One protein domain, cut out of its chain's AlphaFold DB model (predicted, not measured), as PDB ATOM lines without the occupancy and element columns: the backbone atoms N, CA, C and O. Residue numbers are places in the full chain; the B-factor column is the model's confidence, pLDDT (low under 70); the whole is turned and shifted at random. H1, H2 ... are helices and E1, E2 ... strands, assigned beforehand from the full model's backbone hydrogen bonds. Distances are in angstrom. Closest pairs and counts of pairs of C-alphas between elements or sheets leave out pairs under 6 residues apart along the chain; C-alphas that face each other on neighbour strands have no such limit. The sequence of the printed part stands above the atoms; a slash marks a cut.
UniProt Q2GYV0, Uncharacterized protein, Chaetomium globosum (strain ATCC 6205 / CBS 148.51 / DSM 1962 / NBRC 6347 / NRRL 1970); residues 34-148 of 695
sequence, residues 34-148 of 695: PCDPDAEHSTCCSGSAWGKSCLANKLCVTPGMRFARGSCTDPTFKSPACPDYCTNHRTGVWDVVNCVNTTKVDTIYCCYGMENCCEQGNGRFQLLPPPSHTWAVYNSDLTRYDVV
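AT A GLANCE: This is residues 34 to 148 of the 695 residues of an uncharacterized protein of Chaetomium globosum (strain ATCC 6205 / CBS 148.51 / DSM 1962 / NBRC 6347 / NRRL 1970) (UniProt Q2GYV0). Little regular structure is here: eight short antiparallel strands, E7 E6 E5 E4 E3 E2 E8 E9, make one strongly twisted sheet along the length, with small helices H1 and H2 near E6. Named elements, mostly strand, hold 42 of 115 printed residues, in order E1 E2 E3 E4 E5 H1 E6 H2 E7 E8 E9. It is compact, radius of gyration of the C-alphas 13.7 A, spanning 43 by 29 by 23 A.

IN THESE COORDINATES: Find C-alpha 43 at (146.618, 126.617, 182.150), beginning E1, residues 43 to 45; next come E2, 53 to 55, E3, 59 to 61, E4, 67 to 69, E5, 94 to 98, 13.3 A long, H1, 100 to 103, E6, 108 to 111, H2, 117 to 120, E7, 124 to 126, E8, 134 to 139, 14.0 A long, and E9, 144 to 147.

HOW THE PARTS SIT: E1 pairs with no named strand. E2 E3 E4 E5 form a meander of successive antiparallel hairpins; within hydrogen-bond range find N 55 and O 59, 2.9 A. H2 only grazes the sheet, with residues 117 to 118. H1 and H2, too short for O i to N i+4 pairs, only just touch, with 3 pairs of C-alphas within 8 A, closest Thr 102 and Glu 119, 6.4 A.

THE WHOLE: The printed part has no cut. The E4 to E5 link is long. Residues 49 to 50, 63, 90 and 130 to 132 are under pLDDT 70.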
ATOM      1  N   PRO A  34     151.836 122.091 183.054       91.94
ATOM      2  CA  PRO A  34     150.899 122.498 182.013       91.94
ATOM      3  C   PRO A  34     149.878 121.390 181.739       91.94
ATOM      4  O   PRO A  34     150.249 120.223 181.615       91.94
ATOM      5  N   CYS A  35     148.599 121.761 181.638       91.12
ATOM      6  CA  CYS A  35     147.509 120.854 181.259       91.12
ATOM      7  C   CYS A  35     147.681 120.286 179.843       91.12
ATOM      8  O   CYS A  35     147.229 119.178 179.573       91.12
ATOM      9  N   ASP A  36     148.344 121.041 178.966       90.19
ATOM     10  CA  ASP A  36     148.742 120.624 177.625       90.19
ATOM     11  C   ASP A  36     150.245 120.926 177.464       90.19
ATOM     12  O   ASP A  36     150.640 122.096 177.491       90.19
ATOM     13  N   PRO A  37     151.111 119.900 177.365       84.75
ATOM     14  CA  PRO A  37     152.551 120.100 177.249       84.75
ATOM     15  C   PRO A  37     152.975 120.628 175.871       84.75
ATOM     16  O   PRO A  37     154.068 121.188 175.756       84.75
ATOM     17  N   ASP A  38     152.136 120.494 174.841       84.88
ATOM     18  CA  ASP A  38     152.462 120.763 173.440       84.88
ATOM     19  C   ASP A  38     151.995 122.164 173.005       84.88
ATOM     20  O   ASP A  38     152.772 122.892 172.376       84.88
ATOM     21  N   ALA A  39     150.820 122.620 173.456       84.88
ATOM     22  CA  ALA A  39     150.294 123.969 173.213       84.88
ATOM     23  C   ALA A  39     151.249 125.089 173.679       84.88
ATOM     24  O   ALA A  39     151.858 125.004 174.746       84.88
ATOM     25  N   GLU A  40     151.383 126.164 172.892       85.75
ATOM     26  CA  GLU A  40     152.286 127.294 173.189       85.75
ATOM     27  C   GLU A  40     152.027 127.895 174.577       85.75
ATOM     28  O   GLU A  40     152.963 128.135 175.347       85.75
ATOM     29  N   HIS A  41     150.748 128.070 174.917       90.25
ATOM     30  CA  HIS A  41     150.303 128.488 176.235       90.25
ATOM     31  C   HIS A  41     149.168 127.599 176.746       90.25
ATOM     32  O   HIS A  41     148.224 127.318 176.012       90.25
ATOM     33  N   SER A  42     149.225 127.214 178.023       91.69
ATOM     34  CA  SER A  42     148.153 126.485 178.702       91.69
ATOM     35  C   SER A  42     147.974 126.961 180.143       91.69
ATOM     36  O   SER A  42     148.894 127.471 180.788       91.69
ATOM     37  N   THR A  43     146.794 126.690 180.694       91.44
ATOM     38  CA  THR A  43     146.618 126.617 182.150       91.44
ATOM     39  C   THR A  43     147.552 125.548 182.736       91.44
ATOM     40  O   THR A  43     147.842 124.544 182.080       91.44
ATOM     41  N   CYS A  44     148.011 125.753 183.968       92.25
ATOM     42  CA  CYS A  44     148.813 124.808 184.733       92.25
ATOM     43  C   CYS A  44     148.133 124.441 186.060       92.25
ATOM     44  O   CYS A  44     147.766 125.322 186.846       92.25
ATOM     45  N   CYS A  45     148.044 123.147 186.357       91.81
ATOM     46  CA  CYS A  45     147.450 122.622 187.589       91.81
ATOM     47  C   CYS A  45     148.494 121.856 188.427       91.81
ATOM     48  O   CYS A  45     149.569 121.502 187.943       91.81
ATOM     49  N   SER A  46     148.232 121.656 189.726       83.94
ATOM     50  CA  SER A  46     149.285 121.260 190.684       83.94
ATOM     51  C   SER A  46     149.615 119.753 190.725       83.94
ATOM     52  O   SER A  46     150.506 119.324 191.460       83.94
ATOM     53  N   GLY A  47     148.864 118.910 190.010       74.12
ATOM     54  CA  GLY A  47     149.003 117.443 189.989       74.12
ATOM     55  C   GLY A  47     148.767 116.724 191.328       74.12
ATOM     56  O   GLY A  47     148.754 115.494 191.401       74.12
ATOM     57  N   SER A  48     148.577 117.485 192.404       73.19
ATOM     58  CA  SER A  48     148.658 117.045 193.798       73.19
ATOM     59  C   SER A  48     147.283 117.188 194.466       73.19
ATOM     60  O   SER A  48     146.294 116.715 193.909       73.19
ATOM     61  N   ALA A  49     147.187 117.832 195.635       66.62
ATOM     62  CA  ALA A  49     145.906 118.085 196.304       66.62
ATOM     63  C   ALA A  49     144.992 119.062 195.530       66.62
ATOM     64  O   ALA A  49     143.776 118.920 195.578       66.62
ATOM     65  N   TRP A  50     145.572 120.010 194.783       66.19
ATOM     66  CA  TRP A  50     144.870 121.154 194.180       66.19
ATOM     67  C   TRP A  50     144.849 121.107 192.640       66.19
ATOM     68  O   TRP A  50     145.312 122.021 191.957       66.19
ATOM     69  N   GLY A  51     144.363 119.991 192.089       75.88
ATOM     70  CA  GLY A  51     144.143 119.814 190.648       75.88
ATOM     71  C   GLY A  51     144.649 118.473 190.125       75.88
ATOM     72  O   GLY A  51     145.793 118.381 189.683       75.88
ATOM     73  N   LYS A  52     143.801 117.441 190.134       83.62
ATOM     74  CA  LYS A  52     144.093 116.138 189.508       83.62
ATOM     75  C   LYS A  52     143.676 116.074 188.040       83.62
ATOM     76  O   LYS A  52     144.330 115.371 187.277       83.62
ATOM     77  N   SER A  53     142.686 116.865 187.639       89.38
ATOM     78  CA  SER A  53     142.272 117.013 186.240       89.38
ATOM     79  C   SER A  53     142.130 118.487 185.871       89.38
ATOM     80  O   SER A  53     141.860 119.326 186.737       89.38
ATOM     81  N   CYS A  54     142.299 118.786 184.585       91.19
ATOM     82  CA  CYS A  54     142.038 120.092 183.992       91.19
ATOM     83  C   CYS A  54     140.690 120.077 183.261       91.19
ATOM     84  O   CYS A  54     140.382 119.146 182.509       91.19
ATOM     85  N   LEU A  55     139.893 121.121 183.477       89.25
ATOM     86  CA  LEU A  55     138.591 121.329 182.847       89.25
ATOM     87  C   LEU A  55     138.711 122.226 181.611       89.25
ATOM     88  O   LEU A  55     139.616 123.059 181.516       89.25
ATOM     89  N   ALA A  56     137.799 122.054 180.651       86.25
ATOM     90  CA  ALA A  56     137.798 122.828 179.405       86.25
ATOM     91  C   ALA A  56     137.588 124.339 179.638       86.25
ATOM     92  O   ALA A  56     138.052 125.160 178.853       86.25
ATOM     93  N   ASN A  57     136.979 124.715 180.766       86.31
ATOM     94  CA  ASN A  57     136.849 126.096 181.240       86.31
ATOM     95  C   ASN A  57     138.027 126.573 182.120       86.31
ATOM     96  O   ASN A  57     137.887 127.484 182.941       86.31
ATOM     97  N   LYS A  58     139.211 125.971 181.936       89.75
ATOM     98  CA  LYS A  58     140.484 126.329 182.588       89.75
ATOM     99  C   LYS A  58     140.550 126.063 184.104       89.75
ATOM    100  O   LYS A  58     141.550 126.403 184.729       89.75
ATOM    101  N   LEU A  59     139.521 125.481 184.722       90.44
ATOM    102  CA  LEU A  59     139.546 125.164 186.154       90.44
ATOM    103  C   LEU A  59     140.394 123.913 186.441       90.44
ATOM    104  O   LEU A  59     140.338 122.916 185.717       90.44
ATOM    105  N   CYS A  60     141.136 123.941 187.548       90.94
ATOM    106  CA  CYS A  60     141.732 122.751 188.153       90.94
ATOM    107  C   CYS A  60     140.701 122.106 189.089       90.94
ATOM    108  O   CYS A  60     140.127 122.814 189.915       90.94
ATOM    109  N   VAL A  61     140.485 120.786 189.015       89.25
ATOM    110  CA  VAL A  61     139.530 120.081 189.899       89.25
ATOM    111  C   VAL A  61     140.203 119.021 190.776       89.25
ATOM    112  O   VAL A  61     141.127 118.322 190.346       89.25
ATOM    113  N   THR A  62     139.762 118.916 192.031       82.19
ATOM    114  CA  THR A  62     140.276 117.967 193.033       82.19
ATOM    115  C   THR A  62     139.360 116.743 193.193       82.19
ATOM    116  O   THR A  62     138.166 116.814 192.883       82.19
ATOM    117  N   PRO A  63     139.857 115.625 193.757       67.56
ATOM    118  CA  PRO A  63     138.981 114.623 194.363       67.56
ATOM    119  C   PRO A  63     138.092 115.314 195.411       67.56
ATOM    120  O   PRO A  63     138.605 116.048 196.256       67.56
ATOM    121  N   GLY A  64     136.770 115.149 195.311       70.25
ATOM    122  CA  GLY A  64     135.798 115.920 196.103       70.25
ATOM    123  C   GLY A  64     135.260 117.199 195.437       70.25
ATOM    124  O   GLY A  64     134.694 118.036 196.130       70.25
ATOM    125  N   MET A  65     135.423 117.360 194.115       73.38
ATOM    126  CA  MET A  65     134.777 118.404 193.291       73.38
ATOM    127  C   MET A  65     135.061 119.864 193.692       73.38
ATOM    128  O   MET A  65     134.311 120.763 193.313       73.38
ATOM    129  N   ARG A  66     136.160 120.151 194.404       82.56
ATOM    130  CA  ARG A  66     136.593 121.544 194.585       82.56
ATOM    131  C   ARG A  66     137.268 122.037 193.313       82.56
ATOM    132  O   ARG A  66     138.147 121.365 192.769       82.56
ATOM    133  N   PHE A  67     136.843 123.209 192.855       88.50
ATOM    134  CA  PHE A  67     137.434 123.904 191.721       88.50
ATOM    135  C   PHE A  67     138.443 124.937 192.219       88.50
ATOM    136  O   PHE A  67     138.240 125.564 193.259       88.50
ATOM    137  N   ALA A  68     139.515 125.146 191.465       88.38
ATOM    138  CA  ALA A  68     140.510 126.158 191.780       88.38
ATOM    139  C   ALA A  68     141.101 126.802 190.521       88.38
ATOM    140  O   ALA A  68     141.276 126.159 189.481       88.38
ATOM    141  N   ARG A  69     141.463 128.082 190.641       89.50
ATOM    142  CA  ARG A  69     142.254 128.823 189.660       89.50
ATOM    143  C   ARG A  69     143.716 128.403 189.787       89.50
ATOM    144  O   ARG A  69     144.385 128.737 190.771       89.50
ATOM    145  N   GLY A  70     144.202 127.705 188.765       88.44
ATOM    146  CA  GLY A  70     145.589 127.268 188.654       88.44
ATOM    147  C   GLY A  70     146.602 128.394 188.411       88.44
ATOM    148  O   GLY A  70     146.388 129.567 188.725       88.44
ATOM    149  N   SER A  71     147.729 127.988 187.835       91.06
ATOM    150  CA  SER A  71     148.794 128.842 187.292       91.06
ATOM    151  C   SER A  71     148.698 128.878 185.754       91.06
ATOM    152  O   SER A  71     147.792 128.267 185.185       91.06
ATOM    153  N   CYS A  72     149.597 129.577 185.060       92.19
ATOM    154  CA  CYS A  72     149.669 129.558 183.593       92.19
ATOM    155  C   CYS A  72     151.119 129.478 183.101       92.19
ATOM    156  O   CYS A  72     152.032 129.903 183.804       92.19
ATOM    157  N   THR A  73     151.349 128.964 181.894       92.50
ATOM    158  CA  THR A  73     152.678 128.980 181.251       92.50
ATOM    159  C   THR A  73     153.121 130.378 180.800       92.50
ATOM    160  O   THR A  73     154.316 130.631 180.679       92.50
ATOM    161  N   ASP A  74     152.177 131.286 180.531       90.81
ATOM    162  CA  ASP A  74     152.458 132.692 180.217       90.81
ATOM    163  C   ASP A  74     152.655 133.486 181.529       90.81
ATOM    164  O   ASP A  74     151.711 133.602 182.316       90.81
ATOM    165  N   PRO A  75     153.849 134.065 181.780       85.94
ATOM    166  CA  PRO A  75     154.136 134.819 183.002       85.94
ATOM    167  C   PRO A  75     153.381 136.154 183.100       85.94
ATOM    168  O   PRO A  75     153.420 136.791 184.152       85.94
ATOM    169  N   THR A  76     152.713 136.600 182.030       85.88
ATOM    170  CA  THR A  76     151.940 137.851 181.992       85.88
ATOM    171  C   THR A  76     150.440 137.667 182.228       85.88
ATOM    172  O   THR A  76     149.763 138.667 182.468       85.88
ATOM    173  N   PHE A  77     149.924 136.427 182.197       87.75
ATOM    174  CA  PHE A  77     148.494 136.093 182.315       87.75
ATOM    175  C   PHE A  77     147.590 136.817 181.292       87.75
ATOM    176  O   PHE A  77     146.433 137.129 181.573       87.75
ATOM    177  N   LYS A  78     148.110 137.089 180.089       86.94
ATOM    178  CA  LYS A  78     147.383 137.749 178.989       86.94
ATOM    179  C   LYS A  78     146.953 136.789 177.886       86.94
ATOM    180  O   LYS A  78     146.075 137.135 177.099       86.94
ATOM    181  N   SER A  79     147.558 135.606 177.808       87.19
ATOM    182  CA  SER A  79     147.142 134.570 176.865       87.19
ATOM    183  C   SER A  79     145.685 134.143 177.106       87.19
ATOM    184  O   SER A  79     145.327 133.850 178.250       87.19
ATOM    185  N   PRO A  80     144.850 133.994 176.058       86.94
ATOM    186  CA  PRO A  80     143.478 133.499 176.206       86.94
ATOM    187  C   PRO A  80     143.402 132.054 176.738       86.94
ATOM    188  O   PRO A  80     142.340 131.638 177.200       86.94
ATOM    189  N   ALA A  81     144.514 131.305 176.731       86.44
ATOM    190  CA  ALA A  81     144.626 129.977 177.340       86.44
ATOM    191  C   ALA A  81     144.871 129.997 178.871       86.44
ATOM    192  O   ALA A  81     144.763 128.956 179.525       86.44
ATOM    193  N   CYS A  82     145.192 131.161 179.454       90.50
ATOM    194  CA  CYS A  82     145.333 131.342 180.902       90.50
ATOM    195  C   CYS A  82     143.983 131.570 181.594       90.50
ATOM    196  O   CYS A  82     143.079 132.142 180.978       90.50
ATOM    197  N   PRO A  83     143.838 131.200 182.882       88.12
ATOM    198  CA  PRO A  83     142.704 131.621 183.690       88.12
ATOM    199  C   PRO A  83     142.819 133.119 184.015       88.12
ATOM    200  O   PRO A  83     143.760 133.570 184.664       88.12
ATOM    201  N   ASP A  84     141.838 133.876 183.542       87.50
ATOM    202  CA  ASP A  84     141.697 135.331 183.642       87.50
ATOM    203  C   ASP A  84     140.939 135.780 184.911       87.50
ATOM    204  O   ASP A  84     141.053 136.922 185.364       87.50
ATOM    205  N   TYR A  85     140.227 134.847 185.542       86.88
ATOM    206  CA  TYR A  85     139.473 135.024 186.782       86.88
ATOM    207  C   TYR A  85     140.328 134.860 188.051       86.88
ATOM    208  O   TYR A  85     141.370 134.204 188.070       86.88
ATOM    209  N   CYS A  86     139.859 135.446 189.157       84.81
ATOM    210  CA  CYS A  86     140.491 135.387 190.483       84.81
ATOM    211  C   CYS A  86     141.978 135.803 190.516       84.81
ATOM    212  O   CYS A  86     142.744 135.359 191.373       84.81
ATOM    213  N   THR A  87     142.401 136.681 189.606       83.56
ATOM    214  CA  THR A  87     143.782 137.187 189.469       83.56
ATOM    215  C   THR A  87     144.229 138.100 190.620       83.56
ATOM    216  O   THR A  87     145.430 138.233 190.856       83.56
ATOM    217  N   ASN A  88     143.287 138.645 191.403       76.44
ATOM    218  CA  ASN A  88     143.548 139.453 192.605       76.44
ATOM    219  C   ASN A  88     144.481 138.755 193.616       76.44
ATOM    220  O   ASN A  88     145.323 139.406 194.241       76.44
ATOM    221  N   HIS A  89     144.373 137.429 193.754       71.69
ATOM    222  CA  HIS A  89     145.227 136.635 194.639       71.69
ATOM    223  C   HIS A  89     146.543 136.292 193.936       71.69
ATOM    224  O   HIS A  89     146.654 135.309 193.202       71.69
ATOM    225  N   ARG A  90     147.542 137.151 194.160       69.19
ATOM    226  CA  ARG A  90     148.818 137.213 193.425       69.19
ATOM    227  C   ARG A  90     149.717 135.969 193.525       69.19
ATOM    228  O   ARG A  90     150.648 135.861 192.736       69.19
ATOM    229  N   THR A  91     149.469 135.052 194.457       73.25
ATOM    230  CA  THR A  91     150.284 133.851 194.713       73.25
ATOM    231  C   THR A  91     149.423 132.594 194.858       73.25
ATOM    232  O   THR A  91     148.231 132.674 195.152       73.25
ATOM    233  N   GLY A  92     150.046 131.423 194.679       74.44
ATOM    234  CA  GLY A  92     149.454 130.116 194.983       74.44
ATOM    235  C   GLY A  92     148.372 129.641 194.006       74.44
ATOM    236  O   GLY A  92     148.123 130.239 192.961       74.44
ATOM    237  N   VAL A  93     147.725 128.533 194.356       75.19
ATOM    238  CA  VAL A  93     146.445 128.111 193.767       75.19
ATOM    239  C   VAL A  93     145.329 128.738 194.608       75.19
ATOM    240  O   VAL A  93     145.502 128.871 195.819       75.19
ATOM    241  N   TRP A  94     144.226 129.171 193.987       81.56
ATOM    242  CA  TRP A  94     143.133 129.848 194.700       81.56
ATOM    243  C   TRP A  94     141.785 129.170 194.466       81.56
ATOM    244  O   TRP A  94     141.440 128.886 193.320       81.56
ATOM    245  N   ASP A  95     141.026 128.941 195.536       84.94
ATOM    246  CA  ASP A  95     139.748 128.230 195.477       84.94
ATOM    247  C   ASP A  95     138.667 129.035 194.742       84.94
ATOM    248  O   ASP A  95     138.573 130.266 194.833       84.94
ATOM    249  N   VAL A  96     137.834 128.307 193.999       88.12
ATOM    250  CA  VAL A  96     136.729 128.833 193.199       88.12
ATOM    251  C   VAL A  96     135.461 128.067 193.573       88.12
ATOM    252  O   VAL A  96     135.376 126.848 193.436       88.12
ATOM    253  N   VAL A  97     134.464 128.794 194.067       87.94
ATOM    254  CA  VAL A  97     133.180 128.249 194.517       87.94
ATOM    255  C   VAL A  97     132.186 128.321 193.363       87.94
ATOM    256  O   VAL A  97     132.077 129.353 192.708       87.94
ATOM    257  N   ASN A  98     131.456 127.238 193.108       88.19
ATOM    258  CA  ASN A  98     130.333 127.233 192.171       88.19
ATOM    259  C   ASN A  98     129.061 127.703 192.902       88.19
ATOM    260  O   ASN A  98     128.760 127.208 193.990       88.19
ATOM    261  N   CYS A  99     128.323 128.654 192.325       87.25
ATOM    262  CA  CYS A  99     127.175 129.292 192.975       87.25
ATOM    263  C   CYS A  99     125.815 128.629 192.689       87.25
ATOM    264  O   CYS A  99     124.787 129.189 193.079       87.25
ATOM    265  N   VAL A 100     125.792 127.445 192.060       86.69
ATOM    266  CA  VAL A 100     124.584 126.713 191.627       86.69
ATOM    267  C   VAL A 100     123.488 126.612 192.689       86.69
ATOM    268  O   VAL A 100     122.312 126.680 192.344       86.69
ATOM    269  N   ASN A 101     123.828 126.519 193.981       83.19
ATOM    270  CA  ASN A 101     122.819 126.457 195.043       83.19
ATOM    271  C   ASN A 101     121.908 127.704 195.051       83.19
ATOM    272  O   ASN A 101     120.688 127.582 195.171       83.19
ATOM    273  N   THR A 102     122.490 128.888 194.850       83.06
ATOM    274  CA  THR A 102     121.782 130.177 194.878       83.06
ATOM    275  C   THR A 102     121.322 130.630 193.494       83.06
ATOM    276  O   THR A 102     120.256 131.222 193.373       83.06
ATOM    277  N   THR A 103     122.103 130.370 192.440       80.75
ATOM    278  CA  THR A 103     121.793 130.837 191.073       80.75
ATOM    279  C   THR A 103     121.004 129.836 190.233       80.75
ATOM    280  O   THR A 103     120.508 130.216 189.178       80.75
ATOM    281  N   LYS A 104     120.937 128.565 190.652       81.94
ATOM    282  CA  LYS A 104     120.424 127.417 189.875       81.94
ATOM    283  C   LYS A 104     121.100 127.223 188.504       81.94
ATOM    284  O   LYS A 104     120.574 126.525 187.645       81.94
ATOM    285  N   VAL A 105     122.292 127.798 188.320       82.19
ATOM    286  CA  VAL A 105     123.096 127.729 187.089       82.19
ATOM    287  C   VAL A 105     124.504 127.244 187.432       82.19
ATOM    288  O   VAL A 105     125.196 127.855 188.248       82.19
ATOM    289  N   ASP A 106     124.925 126.153 186.794       82.75
ATOM    290  CA  ASP A 106     126.175 125.416 187.039       82.75
ATOM    291  C   ASP A 106     127.440 126.105 186.500       82.75
ATOM    292  O   ASP A 106     128.554 125.729 186.855       82.75
ATOM    293  N   THR A 107     127.273 127.106 185.644       86.38
ATOM    294  CA  THR A 107     128.351 127.837 184.965       86.38
ATOM    295  C   THR A 107     128.763 129.131 185.679       86.38
ATOM    296  O   THR A 107     129.707 129.792 185.241       86.38
ATOM    297  N   ILE A 108     128.114 129.478 186.801       88.62
ATOM    298  CA  ILE A 108     128.408 130.685 187.588       88.62
ATOM    299  C   ILE A 108     129.313 130.361 188.783       88.62
ATOM    300  O   ILE A 108     128.995 129.518 189.627       88.62
ATOM    301  N   TYR A 109     130.412 131.104 188.894       88.69
ATOM    302  CA  TYR A 109     131.465 130.913 189.888       88.69
ATOM    303  C   TYR A 109     131.785 132.191 190.670       88.69
ATOM    304  O   TYR A 109     131.509 133.302 190.225       88.69
ATOM    305  N   CYS A 110     132.407 132.014 191.833       89.25
ATOM    306  CA  CYS A 110     132.911 133.057 192.720       89.25
ATOM    307  C   CYS A 110     134.326 132.717 193.196       89.25
ATOM    308  O   CYS A 110     134.649 131.556 193.451       89.25
ATOM    309  N   CYS A 111     135.168 133.732 193.384       87.19
ATOM    310  CA  CYS A 111     136.463 133.550 194.036       87.19
ATOM    311  C   CYS A 111     136.262 133.338 195.543       87.19
ATOM    312  O   CYS A 111     135.519 134.089 196.179       87.19
ATOM    313  N   TYR A 112     136.943 132.350 196.127       78.44
ATOM    314  CA  TYR A 112     136.934 132.153 197.577       78.44
ATOM    315  C   TYR A 112     137.498 133.388 198.308       78.44
ATOM    316  O   TYR A 112     138.350 134.092 197.766       78.44
ATOM    317  N   GLY A 113     137.020 133.664 199.524       73.06
ATOM    318  CA  GLY A 113     137.410 134.843 200.313       73.06
ATOM    319  C   GLY A 113     136.616 136.129 200.026       73.06
ATOM    320  O   GLY A 113     136.831 137.123 200.710       73.06
ATOM    321  N   MET A 114     135.683 136.115 199.068       71.62
ATOM    322  CA  MET A 114     134.693 137.183 198.880       71.62
ATOM    323  C   MET A 114     133.428 136.850 199.688       71.62
ATOM    324  O   MET A 114     132.683 135.940 199.312       71.62
ATOM    325  N   GLU A 115     133.183 137.562 200.793       73.00
ATOM    326  CA  GLU A 115     131.992 137.352 201.633       73.00
ATOM    327  C   GLU A 115     130.699 137.469 200.812       73.00
ATOM    328  O   GLU A 115     130.535 138.373 199.994       73.00
ATOM    329  N   ASN A 116     129.790 136.510 201.012       75.88
ATOM    330  CA  ASN A 116     128.467 136.427 200.387       75.88
ATOM    331  C   ASN A 116     128.449 136.558 198.845       75.88
ATOM    332  O   ASN A 116     127.403 136.849 198.266       75.88
ATOM    333  N   CYS A 117     129.564 136.300 198.147       83.94
ATOM    334  CA  CYS A 117     129.679 136.444 196.686       83.94
ATOM    335  C   CYS A 117     128.598 135.655 195.920       83.94
ATOM    336  O   CYS A 117     127.931 136.189 195.027       83.94
ATOM    337  N   CYS A 118     128.347 134.400 196.316       83.94
ATOM    338  CA  CYS A 118     127.300 133.582 195.702       83.94
ATOM    339  C   CYS A 118     125.871 134.037 196.042       83.94
ATOM    340  O   CYS A 118     124.954 133.621 195.341       83.94
ATOM    341  N   GLU A 119     125.659 134.942 196.999       82.38
ATOM    342  CA  GLU A 119     124.337 135.435 197.420       82.38
ATOM    343  C   GLU A 119     124.061 136.858 196.923       82.38
ATOM    344  O   GLU A 119     123.091 137.089 196.201       82.38
ATOM    345  N   GLN A 120     124.966 137.793 197.217       76.81
ATOM    346  CA  GLN A 120     124.851 139.214 196.875       76.81
ATOM    347  C   GLN A 120     125.252 139.534 195.425       76.81
ATOM    348  O   GLN A 120     125.026 140.645 194.957       76.81
ATOM    349  N   GLY A 121     125.877 138.596 194.703       72.12
ATOM    350  CA  GLY A 121     126.313 138.792 193.313       72.12
ATOM    351  C   GLY A 121     127.671 139.480 193.140       72.12
ATOM    352  O   GLY A 121     128.252 139.402 192.058       72.12
ATOM    353  N   ASN A 122     128.205 140.092 194.199       71.50
ATOM    354  CA  ASN A 122     129.480 140.810 194.205       71.50
ATOM    355  C   ASN A 122     130.670 139.892 193.868       71.50
ATOM    356  O   ASN A 122     131.217 139.227 194.743       71.50
ATOM    357  N   GLY A 123     131.095 139.893 192.601       73.44
ATOM    358  CA  GLY A 123     132.234 139.103 192.118       73.44
ATOM    359  C   GLY A 123     131.879 137.746 191.499       73.44
ATOM    360  O   GLY A 123     132.789 136.945 191.279       73.44
ATOM    361  N   ARG A 124     130.598 137.481 191.194       85.88
ATOM    362  CA  ARG A 124     130.209 136.334 190.354       85.88
ATOM    363  C   ARG A 124     130.751 136.499 188.927       85.88
ATOM    364  O   ARG A 124     130.690 137.591 188.368       85.88
ATOM    365  N   PHE A 125     131.204 135.410 188.312       86.69
ATOM    366  CA  PHE A 125     131.611 135.356 186.905       86.69
ATOM    367  C   PHE A 125     131.119 134.072 186.222       86.69
ATOM    368  O   PHE A 125     130.957 133.034 186.862       86.69
ATOM    369  N   GLN A 126     130.866 134.160 184.917       87.44
ATOM    370  CA  GLN A 126     130.372 133.064 184.080       87.44
ATOM    371  C   GLN A 126     131.552 132.361 183.401       87.44
ATOM    372  O   GLN A 126     132.344 133.018 182.725       87.44
ATOM    373  N   LEU A 127     131.652 131.036 183.530       87.00
ATOM    374  CA  LEU A 127     132.621 130.218 182.797       87.00
ATOM    375  C   LEU A 127     131.917 129.256 181.843       87.00
ATOM    376  O   LEU A 127     131.006 128.530 182.227       87.00
ATOM    377  N   LEU A 128     132.386 129.230 180.598       81.94
ATOM    378  CA  LEU A 128     131.915 128.354 179.527       81.94
ATOM    379  C   LEU A 128     133.129 127.613 178.932       81.94
ATOM    380  O   LEU A 128     134.188 128.233 178.803       81.94
ATOM    381  N   PRO A 129     133.015 126.325 178.555       76.50
ATOM    382  CA  PRO A 129     131.855 125.437 178.731       76.50
ATOM    383  C   PRO A 129     131.576 125.073 180.213       76.50
ATOM    384  O   PRO A 129     132.385 125.390 181.089       76.50
ATOM    385  N   PRO A 130     130.443 124.411 180.521       69.00
ATOM    386  CA  PRO A 130     130.177 123.850 181.851       69.00
ATOM    387  C   PRO A 130     131.275 122.882 182.345       69.00
ATOM    388  O   PRO A 130     132.012 122.300 181.541       69.00
ATOM    389  N   PRO A 131     131.392 122.667 183.672       64.75
ATOM    390  CA  PRO A 131     132.476 121.902 184.306       64.75
ATOM    391  C   PRO A 131     132.406 120.379 184.093       64.75
ATOM    392  O   PRO A 131     133.133 119.636 184.747       64.75
ATOM    393  N   SER A 132     131.538 119.888 183.210       63.44
ATOM    394  CA  SER A 132     131.379 118.459 182.923       63.44
ATOM    395  C   SER A 132     132.503 117.873 182.058       63.44
ATOM    396  O   SER A 132     132.679 116.657 182.039       63.44
ATOM    397  N   HIS A 133     133.285 118.706 181.355       73.06
ATOM    398  CA  HIS A 133     134.331 118.245 180.434       73.06
ATOM    399  C   HIS A 133     135.751 118.383 181.012       73.06
ATOM    400  O   HIS A 133     136.417 119.414 180.861       73.06
ATOM    401  N   THR A 134     136.241 117.315 181.651       85.00
ATOM    402  CA  THR A 134     137.673 117.122 181.934       85.00
ATOM    403  C   THR A 134     138.390 116.667 180.668       85.00
ATOM    404  O   THR A 134     138.023 115.633 180.113       85.00
ATOM    405  N   TRP A 135     139.423 117.397 180.243       86.88
ATOM    406  CA  TRP A 135     140.111 117.149 178.967       86.88
ATOM    407  C   TRP A 135     141.564 116.690 179.117       86.88
ATOM    408  O   TRP A 135     142.091 116.026 178.228       86.88
ATOM    409  N   ALA A 136     142.195 116.963 180.262       89.00
ATOM    410  CA  ALA A 136     143.519 116.450 180.607       89.00
ATOM    411  C   ALA A 136     143.564 115.974 182.066       89.00
ATOM    412  O   ALA A 136     142.912 116.553 182.941       89.00
ATOM    413  N   VAL A 137     144.330 114.914 182.339       89.62
ATOM    414  CA  VAL A 137     144.402 114.247 183.654       89.62
ATOM    415  C   VAL A 137     145.861 114.083 184.076       89.62
ATOM    416  O   VAL A 137     146.726 113.803 183.250       89.62
ATOM    417  N   TYR A 138     146.153 114.292 185.363       89.19
ATOM    418  CA  TYR A 138     147.517 114.222 185.881       89.19
ATOM    419  C   TYR A 138     148.002 112.781 186.046       89.19
ATOM    420  O   TYR A 138     147.475 112.018 186.859       89.19
ATOM    421  N   ASN A 139     149.078 112.459 185.341       86.06
ATOM    422  CA  ASN A 139     149.819 111.219 185.453       86.06
ATOM    423  C   ASN A 139     150.920 111.376 186.517       86.06
ATOM    424  O   ASN A 139     151.870 112.145 186.342       86.06
ATOM    425  N   SER A 140     150.786 110.651 187.632       83.00
ATOM    426  CA  SER A 140     151.754 110.663 188.738       83.00
ATOM    427  C   SER A 140     153.134 110.168 188.330       83.00
ATOM    428  O   SER A 140     154.136 110.705 188.796       83.00
ATOM    429  N   ASP A 141     153.171 109.173 187.454       81.31
ATOM    430  CA  ASP A 141     154.351 108.355 187.184       81.31
ATOM    431  C   ASP A 141     155.245 109.025 186.128       81.31
ATOM    432  O   ASP A 141     156.454 108.805 186.086       81.31
ATOM    433  N   LEU A 142     154.642 109.892 185.305       79.94
ATOM    434  CA  LEU A 142     155.309 110.738 184.311       79.94
ATOM    435  C   LEU A 142     155.404 112.218 184.730       79.94
ATOM    436  O   LEU A 142     155.942 113.032 183.978       79.94
ATOM    437  N   THR A 143     154.887 112.585 185.910       84.31
ATOM    438  CA  THR A 143     154.862 113.962 186.453       84.31
ATOM    439  C   THR A 143     154.356 115.020 185.459       84.31
ATOM    440  O   THR A 143     154.961 116.076 185.281       84.31
ATOM    441  N   ARG A 144     153.260 114.720 184.754       86.06
ATOM    442  CA  ARG A 144     152.698 115.576 183.693       86.06
ATOM    443  C   ARG A 144     151.188 115.394 183.572       86.06
ATOM    444  O   ARG A 144     150.642 114.428 184.099       86.06
ATOM    445  N   TYR A 145     150.525 116.269 182.826       88.56
ATOM    446  CA  TYR A 145     149.179 115.986 182.330       88.56
ATOM    447  C   TYR A 145     149.255 115.218 181.008       88.56
ATOM    448  O   TYR A 145     150.064 115.547 180.142       88.56
ATOM    449  N   ASP A 146     148.414 114.196 180.874       87.50
ATOM    450  CA  ASP A 146     148.114 113.547 179.600       87.50
ATOM    451  C   ASP A 146     146.758 114.080 179.100       87.50
ATOM    452  O   ASP A 146     145.776 114.103 179.851       87.50
ATOM    453  N   VAL A 147     146.706 114.532 177.844       85.81
ATOM    454  CA  VAL A 147     145.475 115.024 177.202       85.81
ATOM    455  C   VAL A 147     144.619 113.827 176.779       85.81
ATOM    456  O   VAL A 147     145.057 112.978 176.006       85.81
ATOM    457  N   VAL A 148     143.397 113.759 177.308       81.00
ATOM    458  CA  VAL A 148     142.433 112.664 177.113       81.00
ATOM    459  C   VAL A 148     141.421 113.005 176.015       81.00
ATOM    460  O   VAL A 148     141.033 112.130 175.243       81.00
TER     461      VAL A 148